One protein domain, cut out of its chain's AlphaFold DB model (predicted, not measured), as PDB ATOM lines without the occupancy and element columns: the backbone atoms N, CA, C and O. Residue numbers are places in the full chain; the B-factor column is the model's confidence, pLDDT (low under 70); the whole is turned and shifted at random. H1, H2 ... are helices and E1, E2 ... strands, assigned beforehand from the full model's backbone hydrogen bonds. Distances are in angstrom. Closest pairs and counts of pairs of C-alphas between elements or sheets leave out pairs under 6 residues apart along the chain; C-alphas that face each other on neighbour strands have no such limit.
ATOM      1  N   ILE A 354     -51.424 -29.431 -48.145       87.25
ATOM      2  CA  ILE A 354     -50.271 -28.848 -47.474       87.25
ATOM      3  C   ILE A 354     -49.803 -29.832 -46.409       87.25
ATOM      4  O   ILE A 354     -50.414 -29.978 -45.350       87.25
ATOM      5  N   ASN A 355     -48.684 -30.494 -46.679       88.81
ATOM      6  CA  ASN A 355     -48.022 -31.363 -45.720       88.81
ATOM      7  C   ASN A 355     -46.966 -30.551 -44.961       88.81
ATOM      8  O   ASN A 355     -45.977 -30.102 -45.548       88.81
ATOM      9  N   VAL A 356     -47.170 -30.375 -43.655       92.19
ATOM     10  CA  VAL A 356     -46.181 -29.790 -42.743       92.19
ATOM     11  C   VAL A 356     -45.550 -30.925 -41.947       92.19
ATOM     12  O   VAL A 356     -46.178 -31.504 -41.058       92.19
ATOM     13  N   THR A 357     -44.308 -31.264 -42.283       90.69
ATOM     14  CA  THR A 357     -43.560 -32.344 -41.637       90.69
ATOM     15  C   THR A 357     -42.584 -31.770 -40.617       90.69
ATOM     16  O   THR A 357     -41.651 -31.044 -40.967       90.69
ATOM     17  N   PHE A 358     -42.792 -32.126 -39.352       90.56
ATOM     18  CA  PHE A 358     -41.922 -31.772 -38.235       90.56
ATOM     19  C   PHE A 358     -40.894 -32.882 -37.988       90.56
ATOM     20  O   PHE A 358     -41.270 -34.053 -38.008       90.56
ATOM     21  N   PRO A 359     -39.631 -32.560 -37.663       87.88
ATOM     22  CA  PRO A 359     -38.600 -33.571 -37.401       87.88
ATOM     23  C   PRO A 359     -38.879 -34.407 -36.141       87.88
ATOM     24  O   PRO A 359     -38.398 -35.527 -36.015       87.88
ATOM     25  N   ASN A 360     -39.629 -33.865 -35.175       85.75
ATOM     26  CA  ASN A 360     -40.042 -34.558 -33.954       85.75
ATOM     27  C   ASN A 360     -41.224 -33.835 -33.274       85.75
ATOM     28  O   ASN A 360     -41.632 -32.741 -33.671       85.75
ATOM     29  N   VAL A 361     -41.761 -34.439 -32.208       83.62
ATOM     30  CA  VAL A 361     -42.869 -33.878 -31.410       83.62
ATOM     31  C   VAL A 361     -42.503 -32.526 -30.780       83.62
ATOM     32  O   VAL A 361     -43.354 -31.641 -30.705       83.62
ATOM     33  N   ALA A 362     -41.256 -32.342 -30.334       81.62
ATOM     34  CA  ALA A 362     -40.823 -31.097 -29.700       81.62
ATOM     35  C   ALA A 362     -40.826 -29.927 -30.697       81.62
ATOM     36  O   ALA A 362     -41.302 -28.846 -30.361       81.62
ATOM     37  N   ALA A 363     -40.400 -30.165 -31.938       80.38
ATOM     38  CA  ALA A 363     -40.473 -29.192 -33.023       80.38
ATOM     39  C   ALA A 363     -41.920 -28.850 -33.402       80.38
ATOM     40  O   ALA A 363     -42.198 -27.713 -33.749       80.38
ATOM     41  N   ARG A 364     -42.874 -29.781 -33.276       82.50
ATOM     42  CA  ARG A 364     -44.300 -29.449 -33.454       82.50
ATOM     43  C   ARG A 364     -44.832 -28.534 -32.345       82.50
ATOM     44  O   ARG A 364     -45.639 -27.658 -32.622       82.50
ATOM     45  N   ARG A 365     -44.390 -28.733 -31.096       81.19
ATOM     46  CA  ARG A 365     -44.799 -27.906 -29.943       81.19
ATOM     47  C   ARG A 365     -44.119 -26.535 -29.912       81.19
ATOM     48  O   ARG A 365     -44.692 -25.594 -29.383       81.19
ATOM     49  N   SER A 366     -42.905 -26.435 -30.448       82.62
ATOM     50  CA  SER A 366     -42.126 -25.197 -30.522       82.62
ATOM     51  C   SER A 366     -41.484 -25.055 -31.912       82.62
ATOM     52  O   SER A 366     -40.284 -25.295 -32.083       82.62
ATOM     53  N   PRO A 367     -42.286 -24.706 -32.934       77.62
ATOM     54  CA  PRO A 367     -41.859 -24.721 -34.337       77.62
ATOM     55  C   PRO A 367     -40.780 -23.685 -34.647       77.62
ATOM     56  O   PRO A 367     -39.858 -23.958 -35.416       77.62
ATOM     57  N   PHE A 368     -40.836 -22.520 -33.999       79.12
ATOM     58  CA  PHE A 368     -39.928 -21.404 -34.268       79.12
ATOM     59  C   PHE A 368     -38.486 -21.650 -33.795       79.12
ATOM     60  O   PHE A 368     -37.573 -20.978 -34.261       79.12
ATOM     61  N   GLY A 369     -38.253 -22.642 -32.926       73.75
ATOM     62  CA  GLY A 369     -36.908 -23.013 -32.471       73.75
ATOM     63  C   GLY A 369     -36.128 -23.918 -33.433       73.75
ATOM     64  O   GLY A 369     -34.925 -24.081 -33.251       73.75
ATOM     65  N   ARG A 370     -36.788 -24.534 -34.427       76.50
ATOM     66  CA  ARG A 370     -36.180 -25.501 -35.369       76.50
ATOM     67  C   ARG A 370     -36.751 -25.397 -36.786       76.50
ATOM     68  O   ARG A 370     -37.009 -26.398 -37.449       76.50
ATOM     69  N   MET A 371     -36.987 -24.179 -37.253       79.12
ATOM     70  CA  MET A 371     -37.694 -23.939 -38.514       79.12
ATOM     71  C   MET A 371     -36.966 -24.431 -39.759       79.12
ATOM     72  O   MET A 371     -37.617 -24.855 -40.709       79.12
ATOM     73  N   SER A 372     -35.636 -24.402 -39.756       77.62
ATOM     74  CA  SER A 372     -34.814 -24.920 -40.852       77.62
ATOM     75  C   SER A 372     -34.995 -26.429 -41.076       77.62
ATOM     76  O   SER A 372     -34.741 -26.916 -42.176       77.62
ATOM     77  N   GLU A 373     -35.486 -27.160 -40.069       83.19
ATOM     78  CA  GLU A 373     -35.760 -28.600 -40.127       83.19
ATOM     79  C   GLU A 373     -37.218 -28.924 -40.515       83.19
ATOM     80  O   GLU A 373     -37.523 -30.071 -40.852       83.19
ATOM     81  N   ILE A 374     -38.128 -27.943 -40.477       88.31
ATOM     82  CA  ILE A 374     -39.550 -28.135 -40.795       88.31
ATOM     83  C   ILE A 374     -39.741 -28.070 -42.310       88.31
ATOM     84  O   ILE A 374     -39.391 -27.087 -42.965       88.31
ATOM     85  N   LYS A 375     -40.331 -29.122 -42.880       88.81
ATOM     86  CA  LYS A 375     -40.576 -29.221 -44.324       88.81
ATOM     87  C   LYS A 375     -42.033 -28.896 -44.615       88.81
ATOM     88  O   LYS A 375     -42.925 -29.567 -44.107       88.81
ATOM     89  N   ILE A 376     -42.265 -27.908 -45.476       89.31
ATOM     90  CA  ILE A 376     -43.598 -27.594 -46.002       89.31
ATOM     91  C   ILE A 376     -43.659 -28.016 -47.466       89.31
ATOM     92  O   ILE A 376     -42.878 -27.537 -48.298       89.31
ATOM     93  N   ARG A 377     -44.598 -28.909 -47.775       86.75
ATOM     94  CA  ARG A 377     -44.891 -29.375 -49.130       86.75
ATOM     95  C   ARG A 377     -46.318 -29.022 -49.522       86.75
ATOM     96  O   ARG A 377     -47.210 -29.116 -48.689       86.75
ATOM     97  N   ILE A 378     -46.507 -28.633 -50.775       84.75
ATOM     98  CA  ILE A 378     -47.802 -28.356 -51.401       84.75
ATOM     99  C   ILE A 378     -47.926 -29.353 -52.547       84.75
ATOM    100  O   ILE A 378     -47.089 -29.322 -53.448       84.75
ATOM    101  N   ASP A 379     -48.901 -30.259 -52.472       77.69
ATOM    102  CA  ASP A 379     -49.070 -31.362 -53.434       77.69
ATOM    103  C   ASP A 379     -47.746 -32.109 -53.682       77.69
ATOM    104  O   ASP A 379     -47.281 -32.278 -54.807       77.69
ATOM    105  N   ASP A 380     -47.080 -32.465 -52.579       72.44
ATOM    106  CA  ASP A 380     -45.784 -33.157 -52.502       72.44
ATOM    107  C   ASP A 380     -44.555 -32.398 -53.040       72.44
ATOM    108  O   ASP A 380     -43.408 -32.778 -52.757       72.44
ATOM    109  N   ALA A 381     -44.754 -31.249 -53.689       76.00
ATOM    110  CA  ALA A 381     -43.687 -30.344 -54.090       76.00
ATOM    111  C   ALA A 381     -43.235 -29.450 -52.917       76.00
ATOM    112  O   ALA A 381     -44.061 -28.972 -52.140       76.00
ATOM    113  N   PRO A 382     -41.927 -29.172 -52.754       82.75
ATOM    114  CA  PRO A 382     -41.455 -28.256 -51.720       82.75
ATOM    115  C   PRO A 382     -42.004 -26.843 -51.958       82.75
ATOM    116  O   PRO A 382     -41.905 -26.305 -53.059       82.75
ATOM    117  N   ALA A 383     -42.507 -26.194 -50.905       80.88
ATOM    118  CA  ALA A 383     -43.112 -24.864 -51.013       80.88
ATOM    119  C   ALA A 383     -42.110 -23.751 -51.401       80.88
ATOM    120  O   ALA A 383     -42.501 -22.626 -51.715       80.88
ATOM    121  N   GLY A 384     -40.804 -24.053 -51.393       80.25
ATOM    122  CA  GLY A 384     -39.741 -23.202 -51.935       80.25
ATOM    123  C   GLY A 384     -39.449 -21.946 -51.111       80.25
ATOM    124  O   GLY A 384     -38.992 -20.936 -51.657       80.25
ATOM    125  N   PHE A 385     -39.787 -21.929 -49.823       83.31
ATOM    126  CA  PHE A 385     -39.373 -20.850 -48.925       83.31
ATOM    127  C   PHE A 385     -37.877 -20.920 -48.649       83.31
ATOM    128  O   PHE A 385     -37.301 -22.001 -48.573       83.31
ATOM    129  N   ARG A 386     -37.248 -19.753 -48.477       81.88
ATOM    130  CA  ARG A 386     -35.932 -19.705 -47.843       81.88
ATOM    131  C   ARG A 386     -36.116 -20.075 -46.374       81.88
ATOM    132  O   ARG A 386     -37.039 -19.546 -45.742       81.88
ATOM    133  N   ALA A 387     -35.253 -20.960 -45.871       72.19
ATOM    134  CA  ALA A 387     -35.213 -21.311 -44.456       72.19
ATOM    135  C   ALA A 387     -35.186 -20.027 -43.609       72.19
ATOM    136  O   ALA A 387     -34.571 -19.035 -44.000       72.19
ATOM    137  N   ASP A 388     -35.951 -20.032 -42.522       76.38
ATOM    138  CA  ASP A 388     -36.052 -18.953 -41.528       76.38
ATOM    139  C   ASP A 388     -36.548 -17.574 -42.007       76.38
ATOM    140  O   ASP A 388     -36.681 -16.643 -41.209       76.38
ATOM    141  N   SER A 389     -36.928 -17.429 -43.279       88.00
ATOM    142  CA  SER A 389     -37.534 -16.185 -43.769       88.00
ATOM    143  C   SER A 389     -38.870 -15.879 -43.082       88.00
ATOM    144  O   SER A 389     -39.632 -16.790 -42.756       88.00
ATOM    145  N   GLU A 390     -39.211 -14.596 -42.937       89.56
ATOM    146  CA  GLU A 390     -40.525 -14.177 -42.414       89.56
ATOM    147  C   GLU A 390     -41.689 -14.813 -43.185       89.56
ATOM    148  O   GLU A 390     -42.695 -15.191 -42.603       89.56
ATOM    149  N   ASN A 391     -41.551 -14.985 -44.505       89.88
ATOM    150  CA  ASN A 391     -42.578 -15.635 -45.321       89.88
ATOM    151  C   ASN A 391     -42.737 -17.120 -44.972       89.88
ATOM    152  O   ASN A 391     -43.855 -17.630 -45.005       89.88
ATOM    153  N   HIS A 392     -41.636 -17.807 -44.647       88.75
ATOM    154  CA  HIS A 392     -41.688 -19.186 -44.166       88.75
ATOM    155  C   HIS A 392     -42.412 -19.255 -42.820       88.75
ATOM    156  O   HIS A 392     -43.359 -20.021 -42.668       88.75
ATOM    157  N   ARG A 393     -42.003 -18.394 -41.881       91.19
ATOM    158  CA  ARG A 393     -42.591 -18.269 -40.545       91.19
ATOM    159  C   ARG A 393     -44.078 -17.975 -40.569       91.19
ATOM    160  O   ARG A 393     -44.851 -18.657 -39.906       91.19
ATOM    161  N   LEU A 394     -44.463 -16.974 -41.351       93.19
ATOM    162  CA  LEU A 394     -45.842 -16.534 -41.478       93.19
ATOM    163  C   LEU A 394     -46.714 -17.645 -42.060       93.19
ATOM    164  O   LEU A 394     -47.798 -17.904 -41.547       93.19
ATOM    165  N   PHE A 395     -46.236 -18.328 -43.104       92.31
ATOM    166  CA  PHE A 395     -47.002 -19.409 -43.711       92.31
ATOM    167  C   PHE A 395     -47.111 -20.637 -42.803       92.31
ATOM    168  O   PHE A 395     -48.183 -21.230 -42.712       92.31
ATOM    169  N   LEU A 396     -46.039 -20.989 -42.088       92.12
ATOM    170  CA  LEU A 396     -46.059 -22.061 -41.093       92.12
ATOM    171  C   LEU A 396     -47.058 -21.760 -39.969       92.12
ATOM    172  O   LEU A 396     -47.885 -22.610 -39.649       92.12
ATOM    173  N   ALA A 397     -47.019 -20.543 -39.418       92.69
ATOM    174  CA  ALA A 397     -47.939 -20.101 -38.373       92.69
ATOM    175  C   ALA A 397     -49.399 -20.149 -38.840       92.69
ATOM    176  O   ALA A 397     -50.257 -20.659 -38.123       92.69
ATOM    177  N   LEU A 398     -49.665 -19.682 -40.066       93.12
ATOM    178  CA  LEU A 398     -50.989 -19.749 -40.680       93.12
ATOM    179  C   LEU A 398     -51.472 -21.199 -40.831       93.12
ATOM    180  O   LEU A 398     -52.607 -21.492 -40.474       93.12
ATOM    181  N   CYS A 399     -50.619 -22.112 -41.311       91.94
ATOM    182  CA  CYS A 399     -50.984 -23.524 -41.457       91.94
ATOM    183  C   CYS A 399     -51.290 -24.179 -40.106       91.94
ATOM    184  O   CYS A 399     -52.229 -24.959 -39.998       91.94
ATOM    185  N   MET A 400     -50.506 -23.868 -39.072       91.06
ATOM    186  CA  MET A 400     -50.730 -24.411 -37.732       91.06
ATOM    187  C   MET A 400     -52.029 -23.894 -37.117       91.06
ATOM    188  O   MET A 400     -52.823 -24.699 -36.646       91.06
ATOM    189  N   ALA A 401     -52.274 -22.583 -37.182       90.81
ATOM    190  CA  ALA A 401     -53.500 -21.992 -36.658       90.81
ATOM    191  C   ALA A 401     -54.742 -22.516 -37.397       90.81
ATOM    192  O   ALA A 401     -55.726 -22.895 -36.771       90.81
ATOM    193  N   ALA A 402     -54.679 -22.617 -38.727       88.44
ATOM    194  CA  ALA A 402     -55.792 -23.114 -39.531       88.44
ATOM    195  C   ALA A 402     -56.052 -24.620 -39.364       88.44
ATOM    196  O   ALA A 402     -57.165 -25.070 -39.604       88.44
ATOM    197  N   ALA A 403     -55.054 -25.407 -38.950       85.38
ATOM    198  CA  ALA A 403     -55.261 -26.815 -38.605       85.38
ATOM    199  C   ALA A 403     -56.023 -26.996 -37.278       85.38
ATOM    200  O   ALA A 403     -56.538 -28.081 -37.018       85.38
ATOM    201  N   GLU A 404     -56.068 -25.961 -36.436       81.75
ATOM    202  CA  GLU A 404     -56.758 -25.965 -35.140       81.75
ATOM    203  C   GLU A 404     -58.092 -25.195 -35.175       81.75
ATOM    204  O   GLU A 404     -58.933 -25.399 -34.301       81.75
ATOM    205  N   GLN A 405     -58.304 -24.332 -36.174       78.50
ATOM    206  CA  GLN A 405     -59.463 -23.441 -36.290       78.50
ATOM    207  C   GLN A 405     -60.213 -23.665 -37.614       78.50
ATOM    208  O   GLN A 405     -59.712 -23.306 -38.680       78.50
ATOM    209  N   GLU A 406     -61.440 -24.196 -37.551       61.53
ATOM    210  CA  GLU A 406     -62.269 -24.444 -38.748       61.53
ATOM    211  C   GLU A 406     -62.829 -23.155 -39.387       61.53
ATOM    212  O   GLU A 406     -62.975 -23.086 -40.608       61.53
ATOM    213  N   ASP A 407     -63.095 -22.106 -38.600       71.38
ATOM    214  CA  ASP A 407     -63.778 -20.884 -39.072       71.38
ATOM    215  C   ASP A 407     -62.853 -19.859 -39.771       71.38
ATOM    216  O   ASP A 407     -63.318 -18.887 -40.390       71.38
ATOM    217  N   GLY A 408     -61.538 -20.099 -39.728       82.19
ATOM    218  CA  GLY A 408     -60.491 -19.214 -40.238       82.19
ATOM    219  C   GLY A 408     -59.613 -18.617 -39.140       82.19
ATOM    220  O   GLY A 408     -59.966 -18.617 -37.969       82.19
ATOM    221  N   VAL A 409     -58.459 -18.092 -39.548       89.94
ATOM    222  CA  VAL A 409     -57.428 -17.536 -38.664       89.94
ATOM    223  C   VAL A 409     -57.516 -16.016 -38.651       89.94
ATOM    224  O   VAL A 409     -57.449 -15.380 -39.709       89.94
ATOM    225  N   THR A 410     -57.613 -15.409 -37.469       92.00
ATOM    226  CA  THR A 410     -57.580 -13.947 -37.335       92.00
ATOM    227  C   THR A 410     -56.187 -13.414 -37.668       92.00
ATOM    228  O   THR A 410     -55.171 -13.860 -37.133       92.00
ATOM    229  N   LEU A 411     -56.117 -12.418 -38.547       92.31
ATOM    230  CA  LEU A 411     -54.855 -11.810 -38.966       92.31
ATOM    231  C   LEU A 411     -54.178 -11.011 -37.849       92.31
ATOM    232  O   LEU A 411     -52.954 -10.902 -37.858       92.31
ATOM    233  N   ASP A 412     -54.944 -10.500 -36.885       90.94
ATOM    234  CA  ASP A 412     -54.395  -9.854 -35.691       90.94
ATOM    235  C   ASP A 412     -53.668 -10.860 -34.785       90.94
ATOM    236  O   ASP A 412     -52.605 -10.543 -34.253       90.94
ATOM    237  N   ASP A 413     -54.150 -12.104 -34.677       91.31
ATOM    238  CA  ASP A 413     -53.481 -13.154 -33.894       91.31
ATOM    239  C   ASP A 413     -52.130 -13.529 -34.512       91.31
ATOM    240  O   ASP A 413     -51.114 -13.627 -33.815       91.31
ATOM    241  N   LEU A 414     -52.085 -13.657 -35.843       93.06
ATOM    242  CA  LEU A 414     -50.828 -13.834 -36.574       93.06
ATOM    243  C   LEU A 414     -49.915 -12.613 -36.420       93.06
ATOM    244  O   LEU A 414     -48.713 -12.757 -36.207       93.06
ATOM    245  N   GLY A 415     -50.472 -11.406 -36.497       92.81
ATOM    246  CA  GLY A 415     -49.748 -10.153 -36.311       92.81
ATOM    247  C   GLY A 415     -49.090 -10.033 -34.935       92.81
ATOM    248  O   GLY A 415     -47.934  -9.612 -34.834       92.81
ATOM    249  N   ASN A 416     -49.778 -10.484 -33.888       92.94
ATOM    250  CA  ASN A 416     -49.309 -10.463 -32.502       92.94
ATOM    251  C   ASN A 416     -48.249 -11.531 -32.187       92.94
ATOM    252  O   ASN A 416     -47.532 -11.407 -31.188       92.94
ATOM    253  N   ASN A 417     -48.094 -12.552 -33.034       90.81
ATOM    254  CA  ASN A 417     -47.051 -13.556 -32.867       90.81
ATOM    255  C   ASN A 417     -45.674 -12.995 -33.265       90.81
ATOM    256  O   ASN A 417     -45.225 -13.094 -34.407       90.81
ATOM    257  N   ARG A 418     -44.975 -12.430 -32.275       89.50
ATOM    258  CA  ARG A 418     -43.657 -11.789 -32.433       89.50
ATOM    259  C   ARG A 418     -42.597 -12.696 -33.056       89.50
ATOM    260  O   ARG A 418     -41.711 -12.187 -33.725       89.50
ATOM    261  N   GLN A 419     -42.700 -14.016 -32.887       87.81
ATOM    262  CA  GLN A 419     -41.715 -14.966 -33.419       87.81
ATOM    263  C   GLN A 419     -41.747 -15.058 -34.952       87.81
ATOM    264  O   GLN A 419     -40.792 -15.551 -35.556       87.81
ATOM    265  N   ILE A 420     -42.814 -14.563 -35.594       90.38
ATOM    266  CA  ILE A 420     -42.950 -14.538 -37.054       90.38
ATOM    267  C   ILE A 420     -42.041 -13.482 -37.702       90.38
ATOM    268  O   ILE A 420     -41.541 -13.702 -38.808       90.38
ATOM    269  N   TRP A 421     -41.824 -12.359 -37.022       91.94
ATOM    270  CA  TRP A 421     -41.265 -11.136 -37.603       91.94
ATOM    271  C   TRP A 421     -39.786 -10.973 -37.249       91.94
ATOM    272  O   TRP A 421     -39.371 -11.304 -36.140       91.94
ATOM    273  N   ASP A 422     -38.976 -10.458 -38.175       87.19
ATOM    274  CA  ASP A 422     -37.526 -10.287 -37.957       87.19
ATOM    275  C   ASP A 422     -37.207  -9.338 -36.794       87.19
ATOM    276  O   ASP A 422     -36.240  -9.536 -36.060       87.19
ATOM    277  N   ASP A 423     -38.043  -8.320 -36.600       88.06
ATOM    278  CA  ASP A 423     -37.869  -7.297 -35.568       88.06
ATOM    279  C   ASP A 423     -38.540  -7.643 -34.226       88.06
ATOM    280  O   ASP A 423     -38.525  -6.826 -33.305       88.06
ATOM    281  N   ASN A 424     -39.130  -8.839 -34.098       85.12
ATOM    282  CA  ASN A 424     -39.879  -9.286 -32.918       85.12
ATOM    283  C   ASN A 424     -40.981  -8.310 -32.454       85.12
ATOM    284  O   ASN A 424     -41.381  -8.327 -31.284       85.12
ATOM    285  N   SER A 425     -41.491  -7.454 -33.343       88.25
ATOM    286  CA  SER A 425     -42.573  -6.516 -33.037       88.25
ATOM    287  C   SER A 425     -43.920  -7.043 -33.532       88.25
ATOM    288  O   SER A 425     -43.993  -7.761 -34.527       88.25
ATOM    289  N   ALA A 426     -45.000  -6.698 -32.826       90.00
ATOM    290  CA  ALA A 426     -46.348  -7.018 -33.281       90.00
ATOM    291  C   ALA A 426     -46.685  -6.218 -34.547       90.00
ATOM    292  O   ALA A 426     -46.284  -5.059 -34.690       90.00
ATOM    293  N   LYS A 427     -47.433  -6.838 -35.459       93.88
ATOM    294  CA  LYS A 427     -47.894  -6.236 -36.712       93.88
ATOM    295  C   LYS A 427     -49.416  -6.178 -36.730       93.88
ATOM    296  O   LYS A 427     -50.068  -7.056 -36.183       93.88
ATOM    297  N   ASP A 428     -49.974  -5.161 -37.375       92.69
ATOM    298  CA  ASP A 428     -51.422  -5.062 -37.575       92.69
ATOM    299  C   ASP A 428     -51.912  -6.006 -38.693       92.69
ATOM    300  O   ASP A 428     -51.145  -6.414 -39.576       92.69
ATOM    301  N   ALA A 429     -53.210  -6.335 -38.702       89.31
ATOM    302  CA  ALA A 429     -53.812  -7.159 -39.755       89.31
ATOM    303  C   ALA A 429     -53.555  -6.624 -41.180       89.31
ATOM    304  O   ALA A 429     -53.425  -7.407 -42.130       89.31
ATOM    305  N   ALA A 430     -53.438  -5.303 -41.359       89.69
ATOM    306  CA  ALA A 430     -53.171  -4.687 -42.658       89.69
ATOM    307  C   ALA A 430     -51.770  -5.040 -43.189       89.69
ATOM    308  O   ALA A 430     -51.600  -5.344 -44.377       89.69
ATOM    309  N   TYR A 431     -50.757  -5.039 -42.323       93.00
ATOM    310  CA  TYR A 431     -49.405  -5.473 -42.643       93.00
ATOM    311  C   TYR A 431     -49.371  -6.962 -42.986       93.00
ATOM    312  O   TYR A 431     -48.837  -7.324 -44.040       93.00
ATOM    313  N   VAL A 432     -50.004  -7.810 -42.165       93.00
ATOM    314  CA  VAL A 432     -50.079  -9.261 -42.414       93.00
ATOM    315  C   VAL A 432     -50.756  -9.548 -43.757       93.00
ATOM    316  O   VAL A 432     -50.222 -10.305 -44.569       93.00
ATOM    317  N   THR A 433     -51.860  -8.858 -44.058       90.38
ATOM    318  CA  THR A 433     -52.569  -8.953 -45.344       90.38
ATOM    319  C   THR A 433     -51.660  -8.617 -46.522       90.38
ATOM    320  O   THR A 433     -51.591  -9.371 -47.497       90.38
ATOM    321  N   ARG A 434     -50.939  -7.485 -46.460       90.31
ATOM    322  CA  ARG A 434     -49.994  -7.086 -47.519       90.31
ATOM    323  C   ARG A 434     -48.902  -8.134 -47.706       90.31
ATOM    324  O   ARG A 434     -48.554  -8.449 -48.847       90.31
ATOM    325  N   ARG A 435     -48.385  -8.689 -46.606       90.81
ATOM    326  CA  ARG A 435     -47.325  -9.697 -46.641       90.81
ATOM    327  C   ARG A 435     -47.811 -10.997 -47.269       90.81
ATOM    328  O   ARG A 435     -47.188 -11.436 -48.231       90.81
ATOM    329  N   LEU A 436     -48.948 -11.542 -46.835       88.06
ATOM    330  CA  LEU A 436     -49.565 -12.726 -47.443       88.06
ATOM    331  C   LEU A 436     -49.789 -12.515 -48.948       88.06
ATOM    332  O   LEU A 436     -49.240 -13.251 -49.768       88.06
ATOM    333  N   ARG A 437     -50.443 -11.412 -49.342       83.88
ATOM    334  CA  ARG A 437     -50.693 -11.080 -50.761       83.88
ATOM    335  C   ARG A 437     -49.421 -10.946 -51.608       83.88
ATOM    336  O   ARG A 437     -49.489 -11.108 -52.835       83.88
ATOM    337  N   SER A 438     -48.275 -10.648 -50.991       83.38
ATOM    338  CA  SER A 438     -46.977 -10.579 -51.674       83.38
ATOM    339  C   SER A 438     -46.416 -11.959 -52.050       83.38
ATOM    340  O   SER A 438     -45.642 -12.064 -53.005       83.38
ATOM    341  N   ILE A 439     -46.857 -13.035 -51.386       82.31
ATOM    342  CA  ILE A 439     -46.425 -14.409 -51.665       82.31
ATOM    343  C   ILE A 439     -47.242 -14.985 -52.832       82.31
ATOM    344  O   ILE A 439     -48.150 -15.794 -52.656       82.31
ATOM    345  N   LYS A 440     -46.909 -14.564 -54.061       71.44
ATOM    346  CA  LYS A 440     -47.668 -14.883 -55.290       71.44
ATOM    347  C   LYS A 440     -48.000 -16.371 -55.469       71.44
ATOM    348  O   LYS A 440     -49.099 -16.682 -55.901       71.44
ATOM    349  N   ARG A 441     -47.074 -17.268 -55.117       69.62
ATOM    350  CA  ARG A 441     -47.211 -18.727 -55.298       69.62
ATOM    351  C   ARG A 441     -48.227 -19.414 -54.380       69.62
ATOM    352  O   ARG A 441     -48.488 -20.587 -54.581       69.62
ATOM    353  N   LEU A 442     -48.731 -18.728 -53.352       78.00
ATOM    354  CA  LEU A 442     -49.681 -19.305 -52.395       78.00
ATOM    355  C   LEU A 442     -51.075 -18.682 -52.483       78.00
ATOM    356  O   LEU A 442     -51.917 -18.977 -51.643       78.00
ATOM    357  N   ARG A 443     -51.307 -17.775 -53.439       71.00
ATOM    358  CA  ARG A 443     -52.548 -16.988 -53.500       71.00
ATOM    359  C   ARG A 443     -53.802 -17.844 -53.622       71.00
ATOM    360  O   ARG A 443     -54.854 -17.409 -53.176       71.00
ATOM    361  N   ASP A 444     -53.660 -19.040 -54.173       71.50
ATOM    362  CA  ASP A 444     -54.778 -19.955 -54.384       71.50
ATOM    363  C   ASP A 444     -55.007 -20.873 -53.169       71.50
ATOM    364  O   ASP A 444     -56.029 -21.542 -53.090       71.50
ATOM    365  N   LEU A 445     -54.091 -20.881 -52.189       78.94
ATOM    366  CA  LEU A 445     -54.135 -21.783 -51.032       78.94
ATOM    367  C   LEU A 445     -54.934 -21.235 -49.847       78.94
ATOM    368  O   LEU A 445     -55.245 -21.997 -48.932       78.94
ATOM    369  N   TYR A 446     -55.236 -19.937 -49.832       84.50
ATOM    370  CA  TYR A 446     -55.990 -19.266 -48.772       84.50
ATOM    371  C   TYR A 446     -56.788 -18.078 -49.329       84.50
ATOM    372  O   TYR A 446     -56.414 -17.475 -50.332       84.50
ATOM    373  N   ALA A 447     -57.871 -17.709 -48.650       81.50
ATOM    374  CA  ALA A 447     -58.659 -16.512 -48.921       81.50
ATOM    375  C   ALA A 447     -58.591 -15.559 -47.725       81.50
ATOM    376  O   ALA A 447     -58.641 -15.996 -46.577       81.50
ATOM    377  N   ILE A 448     -58.500 -14.257 -47.994       82.94
ATOM    378  CA  ILE A 448     -58.518 -13.211 -46.964       82.94
ATOM    379  C   ILE A 448     -59.797 -12.396 -47.127       82.94
ATOM    380  O   ILE A 448     -59.984 -11.772 -48.175       82.94
ATOM    381  N   ASP A 449     -60.619 -12.371 -46.083       79.69
ATOM    382  CA  ASP A 449     -61.847 -11.586 -45.983       79.69
ATOM    383  C   ASP A 449     -61.780 -10.692 -44.736       79.69
ATOM    384  O   ASP A 449     -61.779 -11.168 -43.598       79.69
ATOM    385  N   GLY A 450     -61.631  -9.382 -44.947       84.06
ATOM    386  CA  GLY A 450     -61.372  -8.423 -43.871       84.06
ATOM    387  C   GLY A 450     -60.119  -8.780 -43.059       84.06
ATOM    388  O   GLY A 450     -59.012  -8.810 -43.598       84.06
ATOM    389  N   CYS A 451     -60.309  -9.042 -41.762       87.25
ATOM    390  CA  CYS A 451     -59.253  -9.442 -40.826       87.25
ATOM    391  C   CYS A 451     -59.151 -10.964 -40.627       87.25
ATOM    392  O   CYS A 451     -58.420 -11.400 -39.744       87.25
ATOM    393  N   VAL A 452     -59.865 -11.779 -41.409       86.75
ATOM    394  CA  VAL A 452     -59.851 -13.244 -41.293       86.75
ATOM    395  C   VAL A 452     -59.217 -13.863 -42.533       86.75
ATOM    396  O   VAL A 452     -59.536 -13.506 -43.667       86.75
ATOM    397  N   CYS A 453     -58.319 -14.820 -42.324       86.75
ATOM    398  CA  CYS A 453     -57.709 -15.627 -43.371       86.75
ATOM    399  C   CYS A 453     -58.179 -17.076 -43.254       86.75
ATOM    400  O   CYS A 453     -57.880 -17.755 -42.276       86.75
ATOM    401  N   ARG A 454     -58.889 -17.575 -44.266       86.50
ATOM    402  CA  ARG A 454     -59.313 -18.976 -44.344       86.50
ATOM    403  C   ARG A 454     -58.388 -19.752 -45.258       86.50
ATOM    404  O   ARG A 454     -58.165 -19.351 -46.398       86.50
ATOM    405  N   MET A 455     -57.875 -20.875 -44.774       85.44
ATOM    406  CA  MET A 455     -57.136 -21.799 -45.624       85.44
ATOM    407  C   MET A 455     -58.110 -22.505 -46.564       85.44
ATOM    408  O   MET A 455     -59.174 -22.963 -46.161       85.44
ATOM    409  N   LEU A 456     -57.750 -22.538 -47.841       75.38
ATOM    410  CA  LEU A 456     -58.505 -23.220 -48.885       75.38
ATOM    411  C   LEU A 456     -58.035 -24.672 -49.065       75.38
ATOM    412  O   LEU A 456     -58.746 -25.463 -49.663       75.38
ATOM    413  N   SER A 457     -56.862 -25.005 -48.525       79.94
ATOM    414  CA  SER A 457     -56.131 -26.267 -48.706       79.94
ATOM    415  C   SER A 457     -56.321 -27.240 -47.535       79.94
ATOM    416  O   SER A 457     -56.526 -26.793 -46.408       79.94
ATOM    417  N   ASP A 458     -56.185 -28.551 -47.777       80.62
ATOM    418  CA  ASP A 458     -56.147 -29.575 -46.715       80.62
ATOM    419  C   ASP A 458     -54.789 -29.517 -46.006       80.62
ATOM    420  O   ASP A 458     -53.748 -29.625 -46.657       80.62
ATOM    421  N   ILE A 459     -54.775 -29.330 -44.686       87.31
ATOM    422  CA  ILE A 459     -53.539 -29.178 -43.913       87.31
ATOM    423  C   ILE A 459     -53.290 -30.441 -43.107       87.31
ATOM    424  O   ILE A 459     -54.048 -30.799 -42.208       87.31
ATOM    425  N   ARG A 460     -52.153 -31.083 -43.369       88.69
ATOM    426  CA  ARG A 460     -51.723 -32.287 -42.661       88.69
ATOM    427  C   ARG A 460     -50.460 -32.001 -41.872       88.69
ATOM    428  O   ARG A 460     -49.381 -31.814 -42.431       88.69
ATOM    429  N   LEU A 461     -50.598 -32.011 -40.550       91.00
ATOM    430  CA  LEU A 461     -49.474 -31.892 -39.625       91.00
ATOM    431  C   LEU A 461     -48.918 -33.288 -39.316       91.00
ATOM    432  O   LEU A 461     -49.574 -34.097 -38.660       91.00
ATOM    433  N   GLN A 462     -47.700 -33.572 -39.773       90.88
ATOM    434  CA  GLN A 462     -47.065 -34.886 -39.658       90.88
ATOM    435  C   GLN A 462     -45.743 -34.801 -38.895       90.88
ATOM    436  O   GLN A 462     -45.044 -33.794 -38.951       90.88
ATOM    437  N   ILE A 463     -45.374 -35.869 -38.193       88.62
ATOM    438  CA  ILE A 463     -44.039 -36.015 -37.600       88.62
ATOM    439  C   ILE A 463     -43.259 -36.985 -38.483       88.62
ATOM    440  O   ILE A 463     -43.779 -38.056 -38.797       88.62
ATOM    441  N   ASP A 464     -42.041 -36.607 -38.872       83.94
ATOM    442  CA  ASP A 464     -41.118 -37.456 -39.622       83.94
ATOM    443  C   ASP A 464     -40.847 -38.704 -38.767       83.94
ATOM    444  O   ASP A 464     -40.198 -38.638 -37.720       83.94
TER     445      ASP A 464
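AT A GLANCE: This is residues 354 to 464 of the 470 residues of an uncharacterized protein of Planctomycetaceae bacterium (UniProt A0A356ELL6). One helix, H2, runs through the middle of the domain, with the three-stranded sheet E2 E1 E5 on one side of it and a group made of H3, H4 and the small strand hairpin E3 E4 on the other. The short helix H1 sits at one end of the three-stranded sheet, on the same face as H2, and the last strand, E5, brings the backbone back from the hairpin to that sheet. The 111 printed residues have four named helices and five named strands, in the order E1 H1 E2 H2 H3 H4 E3 E4 E5; the larger sheet is mixed, the smaller antiparallel, and the class is mixed, helices and strands. The whole is compact and rounded, with a radius of gyration of the C-alphas of 12.9 A and spans of 35 by 29 by 24 A.

IN THESE COORDINATES: Find C-alpha 354 at (-50.271, -28.848, -47.474); from there E1 runs to residue 358, 12.8 A. H1 follows at residues 361 to 365, then E2 at 375 to 378. Look next at C-alpha 390, (-40.525, -14.177, -42.414), where H2 begins; it runs 21.3 A to residue 404. H3 is residues 411 to 416 and H4 residues 429 to 438, 14.2 A. E3, residues 446 to 449, and E4, residues 452 to 455, come before E5, residues 458 to 463, which runs 16.5 A and ends at (-44.039, -36.015, -37.600).

HOW THE PARTS SIT: In the larger sheet, E1 and E5 are parallel, with N 356 and O 460 2.9 A apart; E2 and E1 are antiparallel, with N 355 and O 377 at 2.8 A. H2 is on this sheet, two layers with the helix on one face, at a height of 9.9 A; it runs across the strands, at 81 degrees to E1 on the local plane. Its closest C-alphas to E5 are those of Ala 403 and Ile 459, 6.1 A. H1 is on the same face, at a height of 7.8 A. H2 only just touches H3, with 3 pairs of C-alphas within 8 A, the closest Ala 397 and Leu 414 at 7.1 A. H3 and H4 touch at Leu 411 and Ala 429, C-alphas 4.8 A apart. In the hairpin E3 and E4, N 447 and O 454 are 2.8 A apart. In H1, H2, H3 and H4 every O i to N i+4 pair is within hydrogen-bond range.

THE WHOLE: The two C-alphas farthest apart, of Gly 450 and Asp 464, are 35.7 A apart. The printed part has no cut. The links E2 to H2 and H3 to H4 are long. Mean pLDDT of the printed part is 85.2; residues 406 and 441 are under 70.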